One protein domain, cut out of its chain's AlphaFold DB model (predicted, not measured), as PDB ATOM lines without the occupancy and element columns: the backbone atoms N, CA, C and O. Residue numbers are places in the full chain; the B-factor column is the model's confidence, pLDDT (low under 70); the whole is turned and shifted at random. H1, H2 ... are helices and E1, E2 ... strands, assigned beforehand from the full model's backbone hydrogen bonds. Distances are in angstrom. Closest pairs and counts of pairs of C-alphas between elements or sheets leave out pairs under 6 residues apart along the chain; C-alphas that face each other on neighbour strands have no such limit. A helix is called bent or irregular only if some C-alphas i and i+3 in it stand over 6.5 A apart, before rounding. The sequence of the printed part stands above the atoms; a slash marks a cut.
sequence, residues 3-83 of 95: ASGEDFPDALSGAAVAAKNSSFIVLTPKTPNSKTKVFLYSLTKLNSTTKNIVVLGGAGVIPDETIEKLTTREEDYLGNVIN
ATOM      1  N   ALA A   3      26.871 -30.326 -43.264       86.81
ATOM      2  CA  ALA A   3      26.179 -31.446 -43.904       86.81
ATOM      3  C   ALA A   3      26.766 -31.740 -45.296       86.81
ATOM      4  O   ALA A   3      27.444 -30.887 -45.878       86.81
ATOM      5  N   SER A   4      26.505 -32.932 -45.837       84.69
ATOM      6  CA  SER A   4      26.896 -33.272 -47.208       84.69
ATOM      7  C   SER A   4      26.059 -32.465 -48.199       84.69
ATOM      8  O   SER A   4      24.848 -32.343 -48.038       84.69
ATOM      9  N   GLY A   5      26.705 -31.882 -49.210       83.50
ATOM     10  CA  GLY A   5      26.033 -31.210 -50.328       83.50
ATOM     11  C   GLY A   5      25.681 -32.146 -51.487       83.50
ATOM     12  O   GLY A   5      24.957 -31.740 -52.390       83.50
ATOM     13  N   GLU A   6      26.202 -33.374 -51.472       82.62
ATOM     14  CA  GLU A   6      26.032 -34.364 -52.546       82.62
ATOM     15  C   GLU A   6      24.895 -35.348 -52.240       82.62
ATOM     16  O   GLU A   6      24.230 -35.824 -53.155       82.62
ATOM     17  N   ASP A   7      24.639 -35.597 -50.955       77.06
ATOM     18  CA  ASP A   7      23.538 -36.423 -50.462       77.06
ATOM     19  C   ASP A   7      23.027 -35.800 -49.157       77.06
ATOM     20  O   ASP A   7      23.659 -35.918 -48.107       77.06
ATOM     21  N   PHE A   8      21.947 -35.018 -49.247       82.06
ATOM     22  CA  PHE A   8      21.569 -34.028 -48.228       82.06
ATOM     23  C   PHE A   8      20.244 -34.271 -47.460       82.06
ATOM     24  O   PHE A   8      19.662 -33.290 -46.977       82.06
ATOM     25  N   PRO A   9      19.738 -35.510 -47.255       83.00
ATOM     26  CA  PRO A   9      18.569 -35.716 -46.388       83.00
ATOM     27  C   PRO A   9      18.849 -35.278 -44.935       83.00
ATOM     28  O   PRO A   9      17.961 -34.771 -44.243       83.00
ATOM     29  N   ASP A  10      20.106 -35.373 -44.499       79.62
ATOM     30  CA  ASP A  10      20.565 -34.950 -43.171       79.62
ATOM     31  C   ASP A  10      20.568 -33.420 -43.025       79.62
ATOM     32  O   ASP A  10      20.212 -32.874 -41.980       79.62
ATOM     33  N   ALA A  11      20.907 -32.703 -44.101       84.19
ATOM     34  CA  ALA A  11      20.821 -31.246 -44.136       84.19
ATOM     35  C   ALA A  11      19.361 -30.780 -44.073       84.19
ATOM     36  O   ALA A  11      19.041 -29.828 -43.362       84.19
ATOM     37  N   LEU A  12      18.472 -31.466 -44.801       84.19
ATOM     38  CA  LEU A  12      17.047 -31.146 -44.843       84.19
ATOM     39  C   LEU A  12      16.378 -31.371 -43.483       84.19
ATOM     40  O   LEU A  12      15.659 -30.499 -42.998       84.19
ATOM     41  N   SER A  13      16.647 -32.509 -42.843       85.50
ATOM     42  CA  SER A  13      16.124 -32.810 -41.504       85.50
ATOM     43  C   SER A  13      16.730 -31.900 -40.425       85.50
ATOM     44  O   SER A  13      16.022 -31.451 -39.522       85.50
ATOM     45  N   GLY A  14      18.009 -31.533 -40.550       82.00
ATOM     46  CA  GLY A  14      18.682 -30.602 -39.644       82.00
ATOM     47  C   GLY A  14      18.308 -29.125 -39.824       82.00
ATOM     48  O   GLY A  14      18.560 -28.326 -38.918       82.00
ATOM     49  N   ALA A  15      17.671 -28.741 -40.936       85.56
ATOM     50  CA  ALA A  15      17.302 -27.352 -41.229       85.56
ATOM     51  C   ALA A  15      16.355 -26.749 -40.182       85.56
ATOM     52  O   ALA A  15      16.515 -25.588 -39.806       85.56
ATOM     53  N   ALA A  16      15.420 -27.541 -39.652       86.19
ATOM     54  CA  ALA A  16      14.516 -27.092 -38.595       86.19
ATOM     55  C   ALA A  16      15.271 -26.744 -37.297       86.19
ATOM     56  O   ALA A  16      14.993 -25.726 -36.662       86.19
ATOM     57  N   VAL A  17      16.268 -27.556 -36.926       83.25
ATOM     58  CA  VAL A  17      17.112 -27.312 -35.743       83.25
ATOM     59  C   VAL A  17      18.038 -26.120 -35.977       83.25
ATOM     60  O   VAL A  17      18.217 -25.296 -35.080       83.25
ATOM     61  N   ALA A  18      18.584 -25.984 -37.188       84.62
ATOM     62  CA  ALA A  18      19.385 -24.828 -37.571       84.62
ATOM     63  C   ALA A  18      18.580 -23.526 -37.442       84.62
ATOM     64  O   ALA A  18      19.033 -22.592 -36.784       84.62
ATOM     65  N   ALA A  19      17.356 -23.503 -37.980       85.00
ATOM     66  CA  ALA A  19      16.454 -22.359 -37.892       85.00
ATOM     67  C   ALA A  19      16.082 -22.024 -36.440       85.00
ATOM     68  O   ALA A  19      16.138 -20.860 -36.049       85.00
ATOM     69  N   LYS A  20      15.769 -23.038 -35.617       85.44
ATOM     70  CA  LYS A  20      15.470 -22.858 -34.185       85.44
ATOM     71  C   LYS A  20      16.643 -22.232 -33.421       85.44
ATOM     72  O   LYS A  20      16.428 -21.396 -32.551       85.44
ATOM     73  N   ASN A  21      17.871 -22.625 -33.754       82.75
ATOM     74  CA  ASN A  21      19.088 -22.169 -33.081       82.75
ATOM     75  C   ASN A  21      19.722 -20.933 -33.739       82.75
ATOM     76  O   ASN A  21      20.896 -20.656 -33.478       82.75
ATOM     77  N   SER A  22      19.008 -20.233 -34.634       81.94
ATOM     78  CA  SER A  22      19.538 -19.105 -35.423       81.94
ATOM     79  C   SER A  22      20.910 -19.408 -36.042       81.94
ATOM     80  O   SER A  22      21.807 -18.569 -36.095       81.94
ATOM     81  N   SER A  23      21.090 -20.661 -36.452       80.69
ATOM     82  CA  SER A  23      22.338 -21.229 -36.938       80.69
ATOM     83  C   SER A  23      22.250 -21.466 -38.439       80.69
ATOM     84  O   SER A  23      21.183 -21.727 -38.988       80.69
ATOM     85  N   PHE A  24      23.394 -21.425 -39.113       80.75
ATOM     86  CA  PHE A  24      23.495 -21.732 -40.536       80.75
ATOM     87  C   PHE A  24      23.968 -23.176 -40.766       80.75
ATOM     88  O   PHE A  24      24.724 -23.752 -39.967       80.75
ATOM     89  N   ILE A  25      23.527 -23.757 -41.883       85.25
ATOM     90  CA  ILE A  25      24.019 -25.036 -42.405       85.25
ATOM     91  C   ILE A  25      25.028 -24.736 -43.510       85.25
ATOM     92  O   ILE A  25      24.734 -23.990 -44.440       85.25
ATOM     93  N   VAL A  26      26.215 -25.324 -43.400       85.44
ATOM     94  CA  VAL A  26      27.226 -25.319 -44.456       85.44
ATOM     95  C   VAL A  26      27.195 -26.672 -45.144       85.44
ATOM     96  O   VAL A  26      27.327 -27.706 -44.491       85.44
ATOM     97  N   LEU A  27      27.031 -26.648 -46.461       87.12
ATOM     98  CA  LEU A  27      27.107 -27.836 -47.299       87.12
ATOM     99  C   LEU A  27      28.546 -28.020 -47.775       87.12
ATOM    100  O   LEU A  27      29.160 -27.078 -48.281       87.12
ATOM    101  N   THR A  28      29.079 -29.229 -47.617       84.00
ATOM    102  CA  THR A  28      30.408 -29.597 -48.107       84.00
ATOM    103  C   THR A  28      30.319 -30.784 -49.065       84.00
ATOM    104  O   THR A  28      29.530 -31.697 -48.821       84.00
ATOM    105  N   PRO A  29      31.116 -30.815 -50.146       83.38
ATOM    106  CA  PRO A  29      31.337 -32.055 -50.883       83.38
ATOM    107  C   PRO A  29      32.102 -33.056 -50.007       83.38
ATOM    108  O   PRO A  29      32.779 -32.652 -49.050       83.38
ATOM    109  N   LYS A  30      32.059 -34.342 -50.377       79.75
ATOM    110  CA  LYS A  30      32.805 -35.401 -49.683       79.75
ATOM    111  C   LYS A  30      34.303 -35.111 -49.626       79.75
ATOM    112  O   LYS A  30      34.927 -35.348 -48.598       79.75
ATOM    113  N   THR A  31      34.848 -34.521 -50.691       82.06
ATOM    114  CA  THR A  31      36.259 -34.119 -50.788       82.06
ATOM    115  C   THR A  31      36.371 -32.599 -50.944       82.06
ATOM    116  O   THR A  31      36.403 -32.087 -52.066       82.06
ATOM    117  N   PRO A  32      36.429 -31.830 -49.842       78.94
ATOM    118  CA  PRO A  32      36.522 -30.379 -49.910       78.94
ATOM    119  C   PRO A  32      37.878 -29.910 -50.441       78.94
ATOM    120  O   PRO A  32      38.945 -30.452 -50.123       78.94
ATOM    121  N   ASN A  33      37.816 -28.841 -51.234       82.00
ATOM    122  CA  ASN A  33      38.988 -28.123 -51.714       82.00
ATOM    123  C   ASN A  33      39.424 -27.044 -50.704       82.00
ATOM    124  O   ASN A  33      38.721 -26.731 -49.738       82.00
ATOM    125  N   SER A  34      40.582 -26.429 -50.945       77.00
ATOM    126  CA  SER A  34      41.133 -25.402 -50.052       77.00
ATOM    127  C   SER A  34      40.234 -24.167 -49.915       77.00
ATOM    128  O   SER A  34      40.274 -23.504 -48.882       77.00
ATOM    129  N   LYS A  35      39.375 -23.860 -50.900       79.44
ATOM    130  CA  LYS A  35      38.426 -22.737 -50.803       79.44
ATOM    131  C   LYS A  35      37.330 -23.015 -49.776       79.44
ATOM    132  O   LYS A  35      36.989 -22.115 -49.016       79.44
ATOM    133  N   THR A  36      36.823 -24.248 -49.710       79.06
ATOM    134  CA  THR A  36      35.855 -24.671 -48.683       79.06
ATOM    135  C   THR A  36      36.448 -24.525 -47.281       79.06
ATOM    136  O   THR A  36      35.795 -23.995 -46.384       79.06
ATOM    137  N   LYS A  37      37.717 -24.914 -47.117       75.25
ATOM    138  CA  LYS A  37      38.471 -24.757 -45.867       75.25
ATOM    139  C   LYS A  37      38.600 -23.278 -45.464       75.25
ATOM    140  O   LYS A  37      38.243 -22.906 -44.351       75.25
ATOM    141  N   VAL A  38      39.014 -22.411 -46.394       79.25
ATOM    142  CA  VAL A  38      39.128 -20.957 -46.159       79.25
ATOM    143  C   VAL A  38      37.781 -20.317 -45.814       79.25
ATOM    144  O   VAL A  38      37.721 -19.458 -44.936       79.25
ATOM    145  N   PHE A  39      36.695 -20.739 -46.465       81.94
ATOM    146  CA  PHE A  39      35.347 -20.252 -46.173       81.94
ATOM    147  C   PHE A  39      34.885 -20.641 -44.764       81.94
ATOM    148  O   PHE A  39      34.399 -19.799 -44.016       81.94
ATOM    149  N   LEU A  40      35.083 -21.895 -44.354       77.44
ATOM    150  CA  LEU A  40      34.766 -22.311 -42.987       77.44
ATOM    151  C   LEU A  40      35.580 -21.523 -41.958       77.44
ATOM    152  O   LEU A  40      35.036 -21.086 -40.944       77.44
ATOM    153  N   TYR A  41      36.850 -21.238 -42.248       74.38
ATOM    154  CA  TYR A  41      37.655 -20.402 -41.365       74.38
ATOM    155  C   TYR A  41      37.199 -18.957 -41.301       74.38
ATOM    156  O   TYR A  41      37.158 -18.404 -40.202       74.38
ATOM    157  N   SER A  42      36.823 -18.340 -42.422       74.00
ATOM    158  CA  SER A  42      36.294 -16.977 -42.388       74.00
ATOM    159  C   SER A  42      35.030 -16.904 -41.528       74.00
ATOM    160  O   SER A  42      34.904 -15.979 -40.729       74.00
ATOM    161  N   LEU A  43      34.172 -17.929 -41.567       71.38
ATOM    162  CA  LEU A  43      33.003 -18.041 -40.691       71.38
ATOM    163  C   LEU A  43      33.382 -18.170 -39.206       71.38
ATOM    164  O   LEU A  43      32.789 -17.490 -38.368       71.38
ATOM    165  N   THR A  44      34.398 -18.973 -38.867       64.88
ATOM    166  CA  THR A  44      34.887 -19.076 -37.474       64.88
ATOM    167  C   THR A  44      35.572 -17.798 -36.977       64.88
ATOM    168  O   THR A  44      35.510 -17.496 -35.791       64.88
ATOM    169  N   LYS A  45      36.189 -17.011 -37.870       62.81
ATOM    170  CA  LYS A  45      36.792 -15.705 -37.549       62.81
ATOM    171  C   LYS A  45      35.744 -14.606 -37.366       62.81
ATOM    172  O   LYS A  45      35.929 -13.729 -36.531       62.81
ATOM    173  N   LEU A  46      34.664 -14.649 -38.150       58.12
ATOM    174  CA  LEU A  46      33.543 -13.708 -38.060       58.12
ATOM    175  C   LEU A  46      32.752 -13.880 -36.760       58.12
ATOM    176  O   LEU A  46      32.233 -12.909 -36.225       58.12
ATOM    177  N   ASN A  47      32.698 -15.103 -36.236       52.66
ATOM    178  CA  ASN A  47      32.116 -15.402 -34.939       52.66
ATOM    179  C   ASN A  47      33.139 -16.150 -34.082       52.66
ATOM    180  O   ASN A  47      33.132 -17.382 -34.058       52.66
ATOM    181  N   SER A  48      33.951 -15.411 -33.310       49.41
ATOM    182  CA  SER A  48      34.877 -15.939 -32.280       49.41
ATOM    183  C   SER A  48      34.201 -16.841 -31.228       49.41
ATOM    184  O   SER A  48      34.867 -17.440 -30.385       49.41
ATOM    185  N   THR A  49      32.871 -16.941 -31.262       48.44
ATOM    186  CA  THR A  49      32.022 -17.774 -30.403       48.44
ATOM    187  C   THR A  49      31.519 -19.047 -31.099       48.44
ATOM    188  O   THR A  49      30.790 -19.817 -30.477       48.44
ATOM    189  N   THR A  50      31.903 -19.318 -32.355       54.94
ATOM    190  CA  THR A  50      31.570 -20.571 -33.062       54.94
ATOM    191  C   THR A  50      32.386 -21.720 -32.473       54.94
ATOM    192  O   THR A  50      33.355 -22.191 -33.055       54.94
ATOM    193  N   LYS A  51      32.036 -22.129 -31.253       57.75
ATOM    194  CA  LYS A  51      32.789 -23.122 -30.483       57.75
ATOM    195  C   LYS A  51      32.457 -24.563 -30.868       57.75
ATOM    196  O   LYS A  51      33.219 -25.449 -30.518       57.75
ATOM    197  N   ASN A  52      31.358 -24.794 -31.595       66.94
ATOM    198  CA  ASN A  52      30.868 -26.138 -31.895       66.94
ATOM    199  C   ASN A  52      30.426 -26.262 -33.358       66.94
ATOM    200  O   ASN A  52      29.456 -25.633 -33.787       66.94
ATOM    201  N   ILE A  53      31.122 -27.107 -34.118       74.75
ATOM    202  CA  ILE A  53      30.649 -27.591 -35.416       74.75
ATOM    203  C   ILE A  53      29.842 -28.859 -35.146       74.75
ATOM    204  O   ILE A  53      30.388 -29.862 -34.703       74.75
ATOM    205  N   VAL A  54      28.537 -28.798 -35.407       80.50
ATOM    206  CA  VAL A  54      27.664 -29.977 -35.389       80.50
ATOM    207  C   VAL A  54      27.637 -30.564 -36.792       80.50
ATOM    208  O   VAL A  54      27.216 -29.872 -37.724       80.50
ATOM    209  N   VAL A  55      28.089 -31.807 -36.927       83.19
ATOM    210  CA  VAL A  55      28.040 -32.570 -38.179       83.19
ATOM    211  C   VAL A  55      26.692 -33.279 -38.282       83.19
ATOM    212  O   VAL A  55      26.234 -33.908 -37.331       83.19
ATOM    213  N   LEU A  56      26.038 -33.115 -39.427       81.19
ATOM    214  CA  LEU A  56      24.756 -33.700 -39.785       81.19
ATOM    215  C   LEU A  56      25.003 -34.699 -40.914       81.19
ATOM    216  O   LEU A  56      25.266 -34.308 -42.053       81.19
ATOM    217  N   GLY A  57      24.955 -35.977 -40.556       77.81
ATOM    218  CA  GLY A  57      25.229 -37.099 -41.444       77.81
ATOM    219  C   GLY A  57      26.304 -38.025 -40.890       77.81
ATOM    220  O   GLY A  57      27.092 -37.652 -40.022       77.81
ATOM    221  N   GLY A  58      26.287 -39.273 -41.354       78.88
ATOM    222  CA  GLY A  58      27.233 -40.298 -40.914       78.88
ATOM    223  C   GLY A  58      28.574 -40.254 -41.651       78.88
ATOM    224  O   GLY A  58      28.710 -39.625 -42.702       78.88
ATOM    225  N   ALA A  59      29.539 -41.040 -41.164       76.94
ATOM    226  CA  ALA A  59      30.876 -41.178 -41.757       76.94
ATOM    227  C   ALA A  59      30.874 -41.629 -43.239       76.94
ATOM    228  O   ALA A  59      31.844 -41.419 -43.965       76.94
ATOM    229  N   GLY A  60      29.780 -42.235 -43.719       75.75
ATOM    230  CA  GLY A  60      29.622 -42.623 -45.126       75.75
ATOM    231  C   GLY A  60      29.458 -41.436 -46.090       75.75
ATOM    232  O   GLY A  60      29.945 -41.495 -47.227       75.75
ATOM    233  N   VAL A  61      28.813 -40.359 -45.623       79.31
ATOM    234  CA  VAL A  61      28.543 -39.136 -46.400       79.31
ATOM    235  C   VAL A  61      29.539 -38.023 -46.080       79.31
ATOM    236  O   VAL A  61      29.963 -37.311 -46.987       79.31
ATOM    237  N   ILE A  62      29.980 -37.919 -44.822       81.88
ATOM    238  CA  ILE A  62      31.027 -36.992 -44.380       81.88
ATOM    239  C   ILE A  62      32.080 -37.805 -43.618       81.88
ATOM    240  O   ILE A  62      31.907 -38.042 -42.425       81.88
ATOM    241  N   PRO A  63      33.149 -38.262 -44.291       82.19
ATOM    242  CA  PRO A  63      34.218 -39.015 -43.644       82.19
ATOM    243  C   PRO A  63      34.915 -38.212 -42.542       82.19
ATOM    244  O   PRO A  63      35.065 -36.993 -42.665       82.19
ATOM    245  N   ASP A  64      35.433 -38.898 -41.524       80.19
ATOM    246  CA  ASP A  64      36.184 -38.262 -40.430       80.19
ATOM    247  C   ASP A  64      37.412 -37.500 -40.950       80.19
ATOM    248  O   ASP A  64      37.694 -36.398 -40.488       80.19
ATOM    249  N   GLU A  65      38.073 -38.018 -41.992       80.38
ATOM    250  CA  GLU A  65      39.180 -37.341 -42.686       80.38
ATOM    251  C   GLU A  65      38.759 -35.967 -43.234       80.38
ATOM    252  O   GLU A  65      39.508 -34.992 -43.179       80.38
ATOM    253  N   THR A  66      37.531 -35.863 -43.745       80.94
ATOM    254  CA  THR A  66      36.978 -34.605 -44.245       80.94
ATOM    255  C   THR A  66      36.734 -33.629 -43.105       80.94
ATOM    256  O   THR A  66      37.041 -32.446 -43.248       80.94
ATOM    257  N   ILE A  67      36.232 -34.108 -41.966       77.19
ATOM    258  CA  ILE A  67      36.054 -33.285 -40.768       77.19
ATOM    259  C   ILE A  67      37.420 -32.780 -40.296       77.19
ATOM    260  O   ILE A  67      37.604 -31.571 -40.186       77.19
ATOM    261  N   GLU A  68      38.393 -33.674 -40.129       76.50
ATOM    262  CA  GLU A  68      39.752 -33.348 -39.693       76.50
ATOM    263  C   GLU A  68      40.411 -32.322 -40.624       76.50
ATOM    264  O   GLU A  68      40.909 -31.287 -40.183       76.50
ATOM    265  N   LYS A  69      40.327 -32.521 -41.941       75.81
ATOM    266  CA  LYS A  69      40.885 -31.588 -42.928       75.81
ATOM    267  C   LYS A  69      40.274 -30.186 -42.844       75.81
ATOM    268  O   LYS A  69      40.952 -29.203 -43.167       75.81
ATOM    269  N   LEU A  70      39.002 -30.090 -42.455       73.88
ATOM    270  CA  LEU A  70      38.265 -28.833 -42.322       73.88
ATOM    271  C   LEU A  70      38.458 -28.171 -40.951       73.88
ATOM    272  O   LEU A  70      38.396 -26.944 -40.868       73.88
ATOM    273  N   THR A  71      38.710 -28.942 -39.892       68.50
ATOM    274  CA  THR A  71      38.877 -28.423 -38.526       68.50
ATOM    275  C   THR A  71      40.326 -28.132 -38.163       68.50
ATOM    276  O   THR A  71      40.571 -27.203 -37.398       68.50
ATOM    277  N   THR A  72      41.288 -28.841 -38.753       65.06
ATOM    278  CA  THR A  72      42.718 -28.691 -38.451       65.06
ATOM    279  C   THR A  72      43.312 -27.476 -39.163       65.06
ATOM    280  O   THR A  72      43.439 -27.461 -40.398       65.06
ATOM    281  N   ARG A  73      43.683 -26.439 -38.397       56.75
ATOM    282  CA  ARG A  73      44.313 -25.221 -38.933       56.75
ATOM    283  C   ARG A  73      45.764 -25.520 -39.305       56.75
ATOM    284  O   ARG A  73      46.440 -26.266 -38.611       56.75
ATOM    285  N   GLU A  74      46.277 -24.889 -40.362       52.56
ATOM    286  CA  GLU A  74      47.722 -24.946 -40.658       52.56
ATOM    287  C   GLU A  74      48.566 -24.358 -39.510       52.56
ATOM    288  O   GLU A  74      49.670 -24.820 -39.255       52.56
ATOM    289  N   GLU A  75      48.009 -23.402 -38.761       48.78
ATOM    290  CA  GLU A  75      48.623 -22.799 -37.568       48.78
ATOM    291  C   GLU A  75      48.612 -23.717 -36.325       48.78
ATOM    292  O   GLU A  75      49.361 -23.456 -35.387       48.78
ATOM    293  N   ASP A  76      47.807 -24.791 -36.316       46.50
ATOM    294  CA  ASP A  76      47.776 -25.780 -35.221       46.50
ATOM    295  C   ASP A  76      48.904 -26.819 -35.363       46.50
ATOM    296  O   ASP A  76      49.155 -27.594 -34.441       46.50
ATOM    297  N   TYR A  77      49.625 -26.821 -36.491       43.75
ATOM    298  CA  TYR A  77      50.832 -27.622 -36.688       43.75
ATOM    299  C   TYR A  77      52.044 -26.951 -36.021       43.75
ATOM    300  O   TYR A  77      52.964 -26.473 -36.684       43.75
ATOM    301  N   LEU A  78      52.081 -26.952 -34.687       37.62
ATOM    302  CA  LEU A  78      53.316 -26.741 -33.923       37.62
ATOM    303  C   LEU A  78      53.889 -28.101 -33.508       37.62
ATOM    304  O   LEU A  78      53.819 -28.506 -32.349       37.62
ATOM    305  N   GLY A  79      54.437 -28.842 -34.476       43.16
ATOM    306  CA  GLY A  79      54.869 -30.224 -34.239       43.16
ATOM    307  C   GLY A  79      53.694 -31.144 -33.876       43.16
ATOM    308  O   GLY A  79      52.542 -30.805 -34.118       43.16
ATOM    309  N   ASN A  80      53.982 -32.325 -33.320       36.84
ATOM    310  CA  ASN A  80      53.028 -33.422 -33.064       36.84
ATOM    311  C   ASN A  80      51.920 -33.124 -32.014       36.84
ATOM    312  O   ASN A  80      51.452 -34.045 -31.347       36.84
ATOM    313  N   VAL A  81      51.519 -31.868 -31.812       41.16
ATOM    314  CA  VAL A  81      50.518 -31.455 -30.821       41.16
ATOM    315  C   VAL A  81      49.413 -30.662 -31.514       41.16
ATOM    316  O   VAL A  81      49.609 -29.517 -31.900       41.16
ATOM    317  N   ILE A  82      48.234 -31.273 -31.631       44.50
ATOM    318  CA  ILE A  82      47.029 -30.656 -32.199       44.50
ATOM    319  C   ILE A  82      46.341 -29.834 -31.100       44.50
ATOM    320  O   ILE A  82      45.726 -30.395 -30.194       44.50
ATOM    321  N   ASN A  83      46.458 -28.506 -31.148       46.25
ATOM    322  CA  ASN A  83      45.702 -27.589 -30.287       46.25
ATOM    323  C   ASN A  83      44.631 -26.875 -31.123       46.25
ATOM    324  O   ASN A  83      44.861 -25.765 -31.585       46.25
TER     325      ASN A  83
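AT A GLANCE: This is residues 3 to 83 of the 95 residues of the protein "Putative cell wall binding repeat 2" of Clostridium magnum DSM 2767 (UniProt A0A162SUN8). Two upright helices, H2 and H1, stand at opposite sides of one short strand, E1, which runs between them in the reverse direction, and a third, shorter helix, H3, packs at a slant on the first part of H2. Residues 47 to 63 fold back from the end of H2 past the first printed residues to H3, and residues 76 to 81 of the closing tail stick out beyond the helices. The printed part has 81 residues, with three named helices and one named strand in the order H1, E1, H2, H3; the class is mostly helix, though under half of the residues are in named elements. It is compact, with a radius of gyration of the C-alphas of 13.3 A, and spans 40 by 28 by 20 A.

IN THESE COORDINATES: H2, the longest helix, holds residues 34 to 46 and is 18.4 A long, from C-alpha 34 at (41.133, -25.402, -50.052). E1 is residues 26 to 28, 6.5 A. H1 is residues 9 to 20, 18.0 A, from C-alpha 9 at (18.569, -35.716, -46.388); it is irregular, but only just, with C-alphas 13 and 16 6.6 A apart. H3 is residues 64 to 71, 10.4 A, ending at C-alpha 71 (38.877, -28.423, -38.526).

HOW THE PARTS SIT: H2 touches H3 with residues 36 to 40 alone; their closest C-alphas, of Lys 37 and Leu 70, are 5.4 A apart. They run the same way at a steep tilt of 52 degrees. The closest C-alphas of E1 and H2, of Thr 28 and Thr 36, are 7.4 A apart. Those of H1 and E1, of Ala 11 and Leu 27, are 7.8 A apart. H1 is apart from H2 and H3, and E1 is apart from H3. E1 pairs with no named strand. In H2 and H3 every O i to N i+4 pair is within hydrogen-bond range; in H1, 6 of 8 are.

THE WHOLE: The two C-alphas farthest apart, of Ala 16 and Gly 79, are 40.7 A apart. The printed part has no cut. The link from H2 to H3 is long, and those from H1 to E1 and E1 to H2 are tight. Residues 45 to 51 and 76 to 81 stand free. Mean pLDDT of the printed part is 73.0, and residues 44 to 52 and 71 to 83 are under 70.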